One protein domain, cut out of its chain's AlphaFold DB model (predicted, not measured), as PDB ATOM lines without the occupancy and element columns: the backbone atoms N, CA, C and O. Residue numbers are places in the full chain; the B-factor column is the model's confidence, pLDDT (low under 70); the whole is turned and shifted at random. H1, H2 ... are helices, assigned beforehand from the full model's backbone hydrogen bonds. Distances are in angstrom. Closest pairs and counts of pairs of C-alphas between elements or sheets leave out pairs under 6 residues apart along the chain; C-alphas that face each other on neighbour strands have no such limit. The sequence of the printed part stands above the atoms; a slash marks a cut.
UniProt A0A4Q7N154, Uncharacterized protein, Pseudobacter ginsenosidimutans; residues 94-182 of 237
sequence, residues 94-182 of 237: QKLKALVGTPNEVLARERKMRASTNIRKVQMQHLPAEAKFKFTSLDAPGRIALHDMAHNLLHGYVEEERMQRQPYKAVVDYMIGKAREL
ATOM      1  N   GLN A  94      67.921  -0.810  62.271       89.00
ATOM      2  CA  GLN A  94      66.745  -1.574  62.681       89.00
ATOM      3  C   GLN A  94      66.665  -1.751  64.205       89.00
ATOM      4  O   GLN A  94      65.590  -1.580  64.782       89.00
ATOM      5  N   LYS A  95      67.792  -2.027  64.876       88.06
ATOM      6  CA  LYS A  95      67.838  -2.072  66.345       88.06
ATOM      7  C   LYS A  95      67.595  -0.697  66.964       88.06
ATOM      8  O   LYS A  95      66.839  -0.600  67.928       88.06
ATOM      9  N   LEU A  96      68.149   0.366  66.376       88.75
ATOM     10  CA  LEU A  96      67.903   1.737  66.834       88.75
ATOM     11  C   LEU A  96      66.416   2.110  66.742       88.75
ATOM     12  O   LEU A  96      65.839   2.663  67.673       88.75
ATOM     13  N   LYS A  97      65.769   1.733  65.639       88.81
ATOM     14  CA  LYS A  97      64.326   1.877  65.439       88.81
ATOM     15  C   LYS A  97      63.508   1.079  66.443       88.81
ATOM     16  O   LYS A  97      62.530   1.584  66.990       88.81
ATOM     17  N   ALA A  98      63.912  -0.159  66.716       86.44
ATOM     18  CA  ALA A  98      63.267  -1.000  67.717       86.44
ATOM     19  C   ALA A  98      63.404  -0.435  69.145       86.44
ATOM     20  O   ALA A  98      62.518  -0.654  69.978       86.44
ATOM     21  N   LEU A  99      64.481   0.306  69.429       83.88
ATOM     22  CA  LEU A  99      64.667   1.028  70.688       83.88
ATOM     23  C   LEU A  99      63.663   2.178  70.819       83.88
ATOM     24  O   LEU A  99      63.002   2.308  71.840       83.88
ATOM     25  N   VAL A 100      63.466   2.978  69.773       81.94
ATOM     26  CA  VAL A 100      62.525   4.113  69.837       81.94
ATOM     27  C   VAL A 100      61.061   3.731  69.582       81.94
ATOM     28  O   VAL A 100      60.167   4.560  69.759       81.94
ATOM     29  N   GLY A 101      60.806   2.472  69.214       79.19
ATOM     30  CA  GLY A 101      59.467   1.909  69.019       79.19
ATOM     31  C   GLY A 101      58.919   2.007  67.594       79.19
ATOM     32  O   GLY A 101      57.726   1.804  67.404       79.19
ATOM     33  N   THR A 102      59.759   2.286  66.594       82.62
ATOM     34  CA  THR A 102      59.356   2.437  65.181       82.62
ATOM     35  C   THR A 102      60.134   1.505  64.239       82.62
ATOM     36  O   THR A 102      60.755   1.985  63.291       82.62
ATOM     37  N   PRO A 103      60.164   0.173  64.469       84.12
ATOM     38  CA  PRO A 103      60.894  -0.766  63.607       84.12
ATOM     39  C   PRO A 103      60.380  -0.730  62.159       84.12
ATOM     40  O   PRO A 103      59.182  -0.548  61.928       84.12
ATOM     41  N   ASN A 104      61.260  -0.972  61.174       83.62
ATOM     42  CA  ASN A 104      60.877  -0.915  59.753       83.62
ATOM     43  C   ASN A 104      59.697  -1.827  59.403       83.62
ATOM     44  O   ASN A 104      58.939  -1.491  58.505       83.62
ATOM     45  N   GLU A 105      59.526  -2.961  60.083       83.44
ATOM     46  CA  GLU A 105      58.419  -3.892  59.832       83.44
ATOM     47  C   GLU A 105      57.052  -3.265  60.124       83.44
ATOM     48  O   GLU A 105      56.098  -3.477  59.375       83.44
ATOM     49  N   VAL A 106      56.964  -2.457  61.186       81.25
ATOM     50  CA  VAL A 106      55.753  -1.701  61.533       81.25
ATOM     51  C   VAL A 106      55.532  -0.604  60.493       81.25
ATOM     52  O   VAL A 106      54.466  -0.540  59.882       81.25
ATOM     53  N   LEU A 107      56.581   0.162  60.181       80.75
ATOM     54  CA  LEU A 107      56.527   1.245  59.190       80.75
ATOM     55  C   LEU A 107      56.201   0.741  57.771       80.75
ATOM     56  O   LEU A 107      55.540   1.429  56.996       80.75
ATOM     57  N   ALA A 108      56.622  -0.475  57.416       81.25
ATOM     58  CA  ALA A 108      56.316  -1.109  56.136       81.25
ATOM     59  C   ALA A 108      54.824  -1.447  56.003       81.25
ATOM     60  O   ALA A 108      54.259  -1.328  54.913       81.25
ATOM     61  N   ARG A 109      54.176  -1.860  57.102       77.56
ATOM     62  CA  ARG A 109      52.725  -2.100  57.146       77.56
ATOM     63  C   ARG A 109      51.957  -0.783  57.047       77.56
ATOM     64  O   ARG A 109      51.012  -0.693  56.269       77.56
ATOM     65  N   GLU A 110      52.406   0.248  57.756       73.69
ATOM     66  CA  GLU A 110      51.795   1.584  57.730       73.69
ATOM     67  C   GLU A 110      51.928   2.271  56.362       73.69
ATOM     68  O   GLU A 110      50.967   2.873  55.881       73.69
ATOM     69  N   ARG A 111      53.064   2.088  55.666       70.44
ATOM     70  CA  ARG A 111      53.268   2.545  54.277       70.44
ATOM     71  C   ARG A 111      52.185   2.012  53.334       70.44
ATOM     72  O   ARG A 111      51.750   2.733  52.439       70.44
ATOM     73  N   LYS A 112      51.731   0.770  53.533       62.31
ATOM     74  CA  LYS A 112      50.650   0.163  52.734       62.31
ATOM     75  C   LYS A 112      49.265   0.723  53.085       62.31
ATOM     76  O   LYS A 112      48.374   0.659  52.246       62.31
ATOM     77  N   MET A 113      49.088   1.292  54.281       57.12
ATOM     78  CA  MET A 113      47.794   1.743  54.816       57.12
ATOM     79  C   MET A 113      47.560   3.270  54.769       57.12
ATOM     80  O   MET A 113      46.590   3.750  55.341       57.12
ATOM     81  N   ARG A 114      48.364   4.034  54.010       51.31
ATOM     82  CA  ARG A 114      48.172   5.482  53.730       51.31
ATOM     83  C   ARG A 114      48.316   6.450  54.923       51.31
ATOM     84  O   ARG A 114      47.783   7.555  54.858       51.31
ATOM     85  N   ALA A 115      49.075   6.123  55.968       47.78
ATOM     86  CA  ALA A 115      49.415   7.114  56.996       47.78
ATOM     87  C   ALA A 115      50.753   7.792  56.665       47.78
ATOM     88  O   ALA A 115      51.789   7.134  56.547       47.78
ATOM     89  N   SER A 116      50.727   9.112  56.488       48.44
ATOM     90  CA  SER A 116      51.920   9.935  56.333       48.44
ATOM     91  C   SER A 116      52.823   9.757  57.554       48.44
ATOM     92  O   SER A 116      52.554  10.296  58.628       48.44
ATOM     93  N   THR A 117      53.936   9.050  57.396       54.94
ATOM     94  CA  THR A 117      55.091   9.360  58.237       54.94
ATOM     95  C   THR A 117      55.444  10.811  57.916       54.94
ATOM     96  O   THR A 117      55.558  11.167  56.742       54.94
ATOM     97  N   ASN A 118      55.509  11.680  58.930       58.62
ATOM     98  CA  ASN A 118      55.896  13.085  58.772       58.62
ATOM     99  C   ASN A 118      57.377  13.155  58.369       58.62
ATOM    100  O   ASN A 118      58.253  13.439  59.182       58.62
ATOM    101  N   ILE A 119      57.655  12.826  57.110       70.31
ATOM    102  CA  ILE A 119      58.980  12.882  56.514       70.31
ATOM    103  C   ILE A 119      59.287  14.356  56.273       70.31
ATOM    104  O   ILE A 119      58.602  15.047  55.519       70.31
ATOM    105  N   ARG A 120      60.332  14.845  56.928       80.31
ATOM    106  CA  ARG A 120      60.827  16.209  56.769       80.31
ATOM    107  C   ARG A 120      61.544  16.349  55.430       80.31
ATOM    108  O   ARG A 120      62.208  15.418  54.977       80.31
ATOM    109  N   LYS A 121      61.449  17.509  54.781       83.12
ATOM    110  CA  LYS A 121      62.258  17.774  53.583       83.12
ATOM    111  C   LYS A 121      63.715  17.957  54.002       83.12
ATOM    112  O   LYS A 121      64.007  18.844  54.792       83.12
ATOM    113  N   VAL A 122      64.614  17.144  53.453       83.81
ATOM    114  CA  VAL A 122      66.053  17.237  53.729       83.81
ATOM    115  C   VAL A 122      66.741  17.988  52.598       83.81
ATOM    116  O   VAL A 122      66.619  17.613  51.431       83.81
ATOM    117  N   GLN A 123      67.502  19.024  52.938       85.00
ATOM    118  CA  GLN A 123      68.361  19.723  51.986       85.00
ATOM    119  C   GLN A 123      69.686  18.961  51.833       85.00
ATOM    120  O   GLN A 123      70.659  19.214  52.538       85.00
ATOM    121  N   MET A 124      69.702  17.992  50.915       83.00
ATOM    122  CA  MET A 124      70.807  17.035  50.737       83.00
ATOM    123  C   MET A 124      72.159  17.686  50.429       83.00
ATOM    124  O   MET A 124      73.187  17.143  50.811       83.00
ATOM    125  N   GLN A 125      72.161  18.854  49.785       83.69
ATOM    126  CA  GLN A 125      73.373  19.623  49.474       83.69
ATOM    127  C   GLN A 125      74.160  20.086  50.712       83.69
ATOM    128  O   GLN A 125      75.343  20.384  50.602       83.69
ATOM    129  N   HIS A 126      73.517  20.148  51.885       82.94
ATOM    130  CA  HIS A 126      74.159  20.517  53.152       82.94
ATOM    131  C   HIS A 126      74.677  19.301  53.931       82.94
ATOM    132  O   HIS A 126      75.219  19.456  55.024       82.94
ATOM    133  N   LEU A 127      74.508  18.089  53.390       81.94
ATOM    134  CA  LEU A 127      75.083  16.878  53.955       81.94
ATOM    135  C   LEU A 127      76.365  16.497  53.208       81.94
ATOM    136  O   LEU A 127      76.377  16.466  51.977       81.94
ATOM    137  N   PRO A 128      77.437  16.149  53.935       72.00
ATOM    138  CA  PRO A 128      78.665  15.674  53.323       72.00
ATOM    139  C   PRO A 128      78.410  14.335  52.620       72.00
ATOM    140  O   PRO A 128      77.874  13.400  53.215       72.00
ATOM    141  N   ALA A 129      78.806  14.242  51.351       69.94
ATOM    142  CA  ALA A 129      78.670  13.028  50.542       69.94
ATOM    143  C   ALA A 129      79.820  12.021  50.760       69.94
ATOM    144  O   ALA A 129      79.802  10.922  50.208       69.94
ATOM    145  N   GLU A 130      80.829  12.387  51.553       70.12
ATOM    146  CA  GLU A 130      82.031  11.587  51.783       70.12
ATOM    147  C   GLU A 130      81.854  10.563  52.911       70.12
ATOM    148  O   GLU A 130      81.281  10.839  53.963       70.12
ATOM    149  N   ALA A 131      82.442   9.378  52.732       58.56
ATOM    150  CA  ALA A 131      82.267   8.235  53.628       58.56
ATOM    151  C   ALA A 131      82.897   8.380  55.032       58.56
ATOM    152  O   ALA A 131      82.726   7.486  55.859       58.56
ATOM    153  N   LYS A 132      83.647   9.456  55.315       60.84
ATOM    154  CA  LYS A 132      84.418   9.630  56.565       60.84
ATOM    155  C   LYS A 132      84.330  11.041  57.157       60.84
ATOM    156  O   LYS A 132      85.291  11.531  57.748       60.84
ATOM    157  N   PHE A 133      83.190  11.708  57.010       66.25
ATOM    158  CA  PHE A 133      83.024  13.062  57.533       66.25
ATOM    159  C   PHE A 133      82.702  13.086  59.037       66.25
ATOM    160  O   PHE A 133      81.926  12.273  59.544       66.25
ATOM    161  N   LYS A 134      83.263  14.056  59.771       69.56
ATOM    162  CA  LYS A 134      82.945  14.286  61.189       69.56
ATOM    163  C   LYS A 134      81.739  15.220  61.312       69.56
ATOM    164  O   LYS A 134      81.876  16.435  61.250       69.56
ATOM    165  N   PHE A 135      80.556  14.665  61.565       77.81
ATOM    166  CA  PHE A 135      79.315  15.437  61.753       77.81
ATOM    167  C   PHE A 135      79.363  16.475  62.893       77.81
ATOM    168  O   PHE A 135      78.526  17.371  62.952       77.81
ATOM    169  N   THR A 136      80.344  16.383  63.793       71.88
ATOM    170  CA  THR A 136      80.527  17.308  64.921       71.88
ATOM    171  C   THR A 136      80.985  18.710  64.516       71.88
ATOM    172  O   THR A 136      80.889  19.615  65.338       71.88
ATOM    173  N   SER A 137      81.477  18.909  63.290       79.69
ATOM    174  CA  SER A 137      81.970  20.205  62.794       79.69
ATOM    175  C   SER A 137      81.055  20.862  61.755       79.69
ATOM    176  O   SER A 137      81.497  21.756  61.041       79.69
ATOM    177  N   LEU A 138      79.804  20.408  61.629       83.38
ATOM    178  CA  LEU A 138      78.853  21.006  60.693       83.38
ATOM    179  C   LEU A 138      78.439  22.419  61.120       83.38
ATOM    180  O   LEU A 138      78.225  22.703  62.304       83.38
ATOM    181  N   ASP A 139      78.263  23.279  60.122       86.88
ATOM    182  CA  ASP A 139      77.632  24.583  60.268       86.88
ATOM    183  C   ASP A 139      76.133  24.446  60.607       86.88
ATOM    184  O   ASP A 139      75.572  23.349  60.699       86.88
ATOM    185  N   ALA A 140      75.453  25.564  60.881       89.00
ATOM    186  CA  ALA A 140      74.040  25.518  61.265       89.00
ATOM    187  C   ALA A 140      73.138  24.837  60.206       89.00
ATOM    188  O   ALA A 140      72.379  23.947  60.603       89.00
ATOM    189  N   PRO A 141      73.242  25.151  58.898       88.50
ATOM    190  CA  PRO A 141      72.497  24.445  57.851       88.50
ATOM    191  C   PRO A 141      72.772  22.936  57.811       88.50
ATOM    192  O   PRO A 141      71.828  22.145  57.779       88.50
ATOM    193  N   GLY A 142      74.040  22.520  57.891       88.25
ATOM    194  CA  GLY A 142      74.407  21.106  57.917       88.25
ATOM    195  C   GLY A 142      73.842  20.375  59.135       88.25
ATOM    196  O   GLY A 142      73.340  19.258  59.010       88.25
ATOM    197  N   ARG A 143      73.847  21.008  60.317       88.94
ATOM    198  CA  ARG A 143      73.258  20.431  61.540       88.94
ATOM    199  C   ARG A 143      71.750  20.223  61.421       88.94
ATOM    200  O   ARG A 143      71.251  19.196  61.878       88.94
ATOM    201  N   ILE A 144      71.037  21.156  60.790       89.44
ATOM    202  CA  ILE A 144      69.597  21.022  60.524       89.44
ATOM    203  C   ILE A 144      69.352  19.860  59.555       89.44
ATOM    204  O   ILE A 144      68.551  18.974  59.852       89.44
ATOM    205  N   ALA A 145      70.095  19.804  58.445       90.00
ATOM    206  CA  ALA A 145      69.968  18.728  57.466       90.00
ATOM    207  C   ALA A 145      70.279  17.348  58.074       90.00
ATOM    208  O   ALA A 145      69.570  16.378  57.800       90.00
ATOM    209  N   LEU A 146      71.293  17.262  58.944       90.81
ATOM    210  CA  LEU A 146      71.620  16.050  59.697       90.81
ATOM    211  C   LEU A 146      70.474  15.637  60.616       90.81
ATOM    212  O   LEU A 146      70.086  14.471  60.614       90.81
ATOM    213  N   HIS A 147      69.933  16.575  61.391       89.69
ATOM    214  CA  HIS A 147      68.830  16.307  62.305       89.69
ATOM    215  C   HIS A 147      67.585  15.807  61.557       89.69
ATOM    216  O   HIS A 147      66.986  14.807  61.949       89.69
ATOM    217  N   ASP A 148      67.209  16.463  60.459       90.62
ATOM    218  CA  ASP A 148      66.037  16.077  59.673       90.62
ATOM    219  C   ASP A 148      66.235  14.738  58.961       90.62
ATOM    220  O   ASP A 148      65.325  13.905  58.950       90.62
ATOM    221  N   MET A 149      67.440  14.477  58.443       90.81
ATOM    222  CA  MET A 149      67.789  13.170  57.895       90.81
ATOM    223  C   MET A 149      67.729  12.082  58.967       90.81
ATOM    224  O   MET A 149      67.118  11.043  58.739       90.81
ATOM    225  N   ALA A 150      68.314  12.315  60.143       90.56
ATOM    226  CA  ALA A 150      68.290  11.365  61.248       90.56
ATOM    227  C   ALA A 150      66.854  11.080  61.715       90.56
ATOM    228  O   ALA A 150      66.495   9.924  61.925       90.56
ATOM    229  N   HIS A 151      66.010  12.111  61.804       89.81
ATOM    230  CA  HIS A 151      64.595  11.970  62.141       89.81
ATOM    231  C   HIS A 151      63.847  11.111  61.112       89.81
ATOM    232  O   HIS A 151      63.160  10.156  61.480       89.81
ATOM    233  N   ASN A 152      64.026  11.396  59.821       88.81
ATOM    234  CA  ASN A 152      63.423  10.618  58.738       88.81
ATOM    235  C   ASN A 152      63.928   9.180  58.707       88.81
ATOM    236  O   ASN A 152      63.148   8.253  58.506       88.81
ATOM    237  N   LEU A 153      65.229   8.983  58.914       90.12
ATOM    238  CA  LEU A 153      65.831   7.663  58.979       90.12
ATOM    239  C   LEU A 153      65.290   6.874  60.159       90.12
ATOM    240  O   LEU A 153      65.087   5.684  59.994       90.12
ATOM    241  N   LEU A 154      65.046   7.499  61.312       88.62
ATOM    242  CA  LEU A 154      64.590   6.838  62.535       88.62
ATOM    243  C   LEU A 154      63.086   6.520  62.529       88.62
ATOM    244  O   LEU A 154      62.682   5.449  62.977       88.62
ATOM    245  N   HIS A 155      62.260   7.419  61.996       86.31
ATOM    246  CA  HIS A 155      60.798   7.309  62.062       86.31
ATOM    247  C   HIS A 155      60.128   7.000  60.718       86.31
ATOM    248  O   HIS A 155      58.957   6.641  60.691       86.31
ATOM    249  N   GLY A 156      60.846   7.123  59.603       84.88
ATOM    250  CA  GLY A 156      60.367   6.788  58.263       84.88
ATOM    251  C   GLY A 156      60.782   5.385  57.830       84.88
ATOM    252  O   GLY A 156      61.751   4.820  58.335       84.88
ATOM    253  N   TYR A 157      60.050   4.795  56.886       86.75
ATOM    254  CA  TYR A 157      60.453   3.535  56.258       86.75
ATOM    255  C   TYR A 157      61.683   3.757  55.363       86.75
ATOM    256  O   TYR A 157      61.703   4.694  54.564       86.75
ATOM    257  N   VAL A 158      62.692   2.888  55.472       84.81
ATOM    258  CA  VAL A 158      63.926   2.981  54.673       84.81
ATOM    259  C   VAL A 158      64.300   1.602  54.139       84.81
ATOM    260  O   VAL A 158      64.437   0.656  54.915       84.81
ATOM    261  N   GLU A 159      64.471   1.509  52.823       84.75
ATOM    262  CA  GLU A 159      64.928   0.305  52.114       84.75
ATOM    263  C   GLU A 159      66.431   0.089  52.349       84.75
ATOM    264  O   GLU A 159      67.203   1.052  52.343       84.75
ATOM    265  N   GLU A 160      66.860  -1.163  52.531       83.19
ATOM    266  CA  GLU A 160      68.254  -1.488  52.873       83.19
ATOM    267  C   GLU A 160      69.263  -0.989  51.840       83.19
ATOM    268  O   GLU A 160      70.290  -0.420  52.206       83.19
ATOM    269  N   GLU A 161      68.931  -1.085  50.555       85.50
ATOM    270  CA  GLU A 161      69.781  -0.597  49.467       85.50
ATOM    271  C   GLU A 161      70.044   0.911  49.548       85.50
ATOM    272  O   GLU A 161      71.136   1.375  49.222       85.50
ATOM    273  N   ARG A 162      69.058   1.698  50.004       82.44
ATOM    274  CA  ARG A 162      69.222   3.150  50.179       82.44
ATOM    275  C   ARG A 162      70.131   3.468  51.358       82.44
ATOM    276  O   ARG A 162      70.873   4.443  51.287       82.44
ATOM    277  N   MET A 163      70.112   2.642  52.405       83.94
ATOM    278  CA  MET A 163      70.966   2.826  53.585       83.94
ATOM    279  C   MET A 163      72.453   2.652  53.277       83.94
ATOM    280  O   MET A 163      73.279   3.200  53.996       83.94
ATOM    281  N   GLN A 164      72.799   1.922  52.215       86.00
ATOM    282  CA  GLN A 164      74.194   1.725  51.813       86.00
ATOM    283  C   GLN A 164      74.764   2.899  51.006       86.00
ATOM    284  O   GLN A 164      75.978   2.999  50.830       86.00
ATOM    285  N   ARG A 165      73.911   3.810  50.523       86.88
ATOM    286  CA  ARG A 165      74.326   4.948  49.695       86.88
ATOM    287  C   ARG A 165      74.690   6.147  50.562       86.88
ATOM    288  O   ARG A 165      74.069   6.401  51.594       86.88
ATOM    289  N   GLN A 166      75.667   6.930  50.117       86.06
ATOM    290  CA  GLN A 166      75.924   8.235  50.724       86.06
ATOM    291  C   GLN A 166      74.807   9.230  50.363       86.06
ATOM    292  O   GLN A 166      74.214   9.108  49.286       86.06
ATOM    293  N   PRO A 167      74.480  10.195  51.243       87.44
ATOM    294  CA  PRO A 167      75.015  10.410  52.598       87.44
ATOM    295  C   PRO A 167      74.304   9.586  53.697       87.44
ATOM    296  O   PRO A 167      74.664   9.679  54.870       87.44
ATOM    297  N   TYR A 168      73.287   8.784  53.350       88.31
ATOM    298  CA  TYR A 168      72.480   8.019  54.313       88.31
ATOM    299  C   TYR A 168      73.334   7.112  55.193       88.31
ATOM    300  O   TYR A 168      73.167   7.118  56.411       88.31
ATOM    301  N   LYS A 169      74.278   6.385  54.586       88.12
ATOM    302  CA  LYS A 169      75.186   5.499  55.315       88.12
ATOM    303  C   LYS A 169      75.954   6.239  56.411       88.12
ATOM    304  O   LYS A 169      75.965   5.781  57.548       88.12
ATOM    305  N   ALA A 170      76.548   7.389  56.091       88.06
ATOM    306  CA  ALA A 170      77.299   8.176  57.063       88.06
ATOM    307  C   ALA A 170      76.411   8.642  58.228       88.06
ATOM    308  O   ALA A 170      76.811   8.537  59.387       88.06
ATOM    309  N   VAL A 171      75.185   9.098  57.942       90.31
ATOM    310  CA  VAL A 171      74.234   9.504  58.990       90.31
ATOM    311  C   VAL A 171      73.821   8.315  59.861       90.31
ATOM    312  O   VAL A 171      73.796   8.442  61.083       90.31
ATOM    313  N   VAL A 172      73.554   7.146  59.268       90.50
ATOM    314  CA  VAL A 172      73.236   5.917  60.011       90.50
ATOM    315  C   VAL A 172      74.397   5.507  60.918       90.50
ATOM    316  O   VAL A 172      74.180   5.273  62.108       90.50
ATOM    317  N   ASP A 173      75.620   5.465  60.391       89.25
ATOM    318  CA  ASP A 173      76.816   5.100  61.155       89.25
ATOM    319  C   ASP A 173      77.031   6.078  62.329       89.25
ATOM    320  O   ASP A 173      77.307   5.656  63.456       89.25
ATOM    321  N   TYR A 174      76.810   7.379  62.104       89.00
ATOM    322  CA  TYR A 174      76.851   8.403  63.151       89.00
ATOM    323  C   TYR A 174      75.775   8.201  64.227       89.00
ATOM    324  O   TYR A 174      76.084   8.227  65.420       89.00
ATOM    325  N   MET A 175      74.520   7.965  63.828       89.31
ATOM    326  CA  MET A 175      73.410   7.710  64.752       89.31
ATOM    327  C   MET A 175      73.667   6.472  65.616       89.31
ATOM    328  O   MET A 175      73.442   6.515  66.822       89.31
ATOM    329  N   ILE A 176      74.160   5.383  65.018       89.69
ATOM    330  CA  ILE A 176      74.514   4.152  65.736       89.69
ATOM    331  C   ILE A 176      75.657   4.422  66.719       89.69
ATOM    332  O   ILE A 176      75.573   4.009  67.876       89.69
ATOM    333  N   GLY A 177      76.695   5.147  66.288       86.62
ATOM    334  CA  GLY A 177      77.800   5.559  67.153       86.62
ATOM    335  C   GLY A 177      77.312   6.331  68.378       86.62
ATOM    336  O   GLY A 177      77.668   5.985  69.501       86.62
ATOM    337  N   LYS A 178      76.415   7.307  68.182       85.00
ATOM    338  CA  LYS A 178      75.815   8.068  69.287       85.00
ATOM    339  C   LYS A 178      74.886   7.251  70.166       85.00
ATOM    340  O   LYS A 178      74.936   7.408  71.380       85.00
ATOM    341  N   ALA A 179      74.094   6.347  69.601       84.69
ATOM    342  CA  ALA A 179      73.209   5.493  70.384       84.69
ATOM    343  C   ALA A 179      73.974   4.603  71.378       84.69
ATOM    344  O   ALA A 179      73.504   4.401  72.495       84.69
ATOM    345  N   ARG A 180      75.163   4.115  71.003       82.56
ATOM    346  CA  ARG A 180      76.024   3.288  71.870       82.56
ATOM    347  C   ARG A 180      76.568   4.035  73.090       82.56
ATOM    348  O   ARG A 180      76.878   3.402  74.093       82.56
ATOM    349  N   GLU A 181      76.678   5.361  73.016       80.62
ATOM    350  CA  GLU A 181      77.114   6.212  74.135       80.62
ATOM    351  C   GLU A 181      75.984   6.460  75.152       80.62
ATOM    352  O   GLU A 181      76.240   6.956  76.252       80.62
ATOM    353  N   LEU A 182      74.729   6.155  74.802       78.56
ATOM    354  CA  LEU A 182      73.587   6.479  75.646       78.56
ATOM    355  C   LEU A 182      73.362   5.414  76.732       78.56
ATOM    356  O   LEU A 182      73.305   4.218  76.427       78.56
TER     357      LEU A 182
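AT A GLANCE: This is residues 94 to 182 of the 237 residues of an uncharacterized protein of Pseudobacter ginsenosidimutans (UniProt A0A4Q7N154). Two helices, H3 and H5, cross about perpendicular as the core, with H1 packed on the last residues of H3, H2 out at one end of the long axis, and tiny H4 in the turn between H3 and H5. A long stretch without a named element, residues 113 to 139, runs from H2 along the length of the domain to the beginning of H3. The printed part has 89 residues with five named helices, H1 to H5 in order, and no named strand; its class is all helix. It is compact, with a radius of gyration of the C-alphas of 13.1 A and spans of 39 by 27 by 22 A.

IN THESE COORDINATES: Find C-alpha 94 at (66.745, -1.574, 62.681), where H1, residues 94 to 100, begins. H2 follows at residues 104 to 112, 12.5 A long. Look next at C-alpha 140, (74.040, 25.518, 61.265): from there H3 runs to residue 155, 22.5 A. H4 is residues 160 to 163, and H5, residues 168 to 180, runs 18.5 A to C-alpha 180 at (76.024, 3.288, 71.870).

HOW THE PARTS SIT: H1 and H2 are close but not clearly touching; their closest C-alphas, Gln 94 and Asn 104, are 6.6 A apart. H1 only just touches H3, with 3 pairs of C-alphas within 8 A, the closest being Lys 97 and Leu 154 at 5.8 A. H3 touches H5 with residues 146 to 153 alone, about perpendicular at 80 degrees; look at the C-alphas of Ala 150 and Val 171, the closest at 6.6 A. H4 and H5 touch only at the corner, and only just, with 3 pairs of C-alphas within 8 A; the closest are Met 163 and Lys 169, 5.3 A. H2 is apart from H4 and H5. Every O i to N i+4 pair is within hydrogen-bond range in H1, H3 and H5, 4 of 5 are in H2, and H4 is too short for such a pair.

THE WHOLE: The C-alphas farthest apart are those of Met 113 and Ser 137, 39.7 A. The printed part has no cut, and the link from H2 to H3, 27 residues, is long. Check the B-factor column for pLDDT under 70 at residues 112 to 118, 129 and 131 to 134.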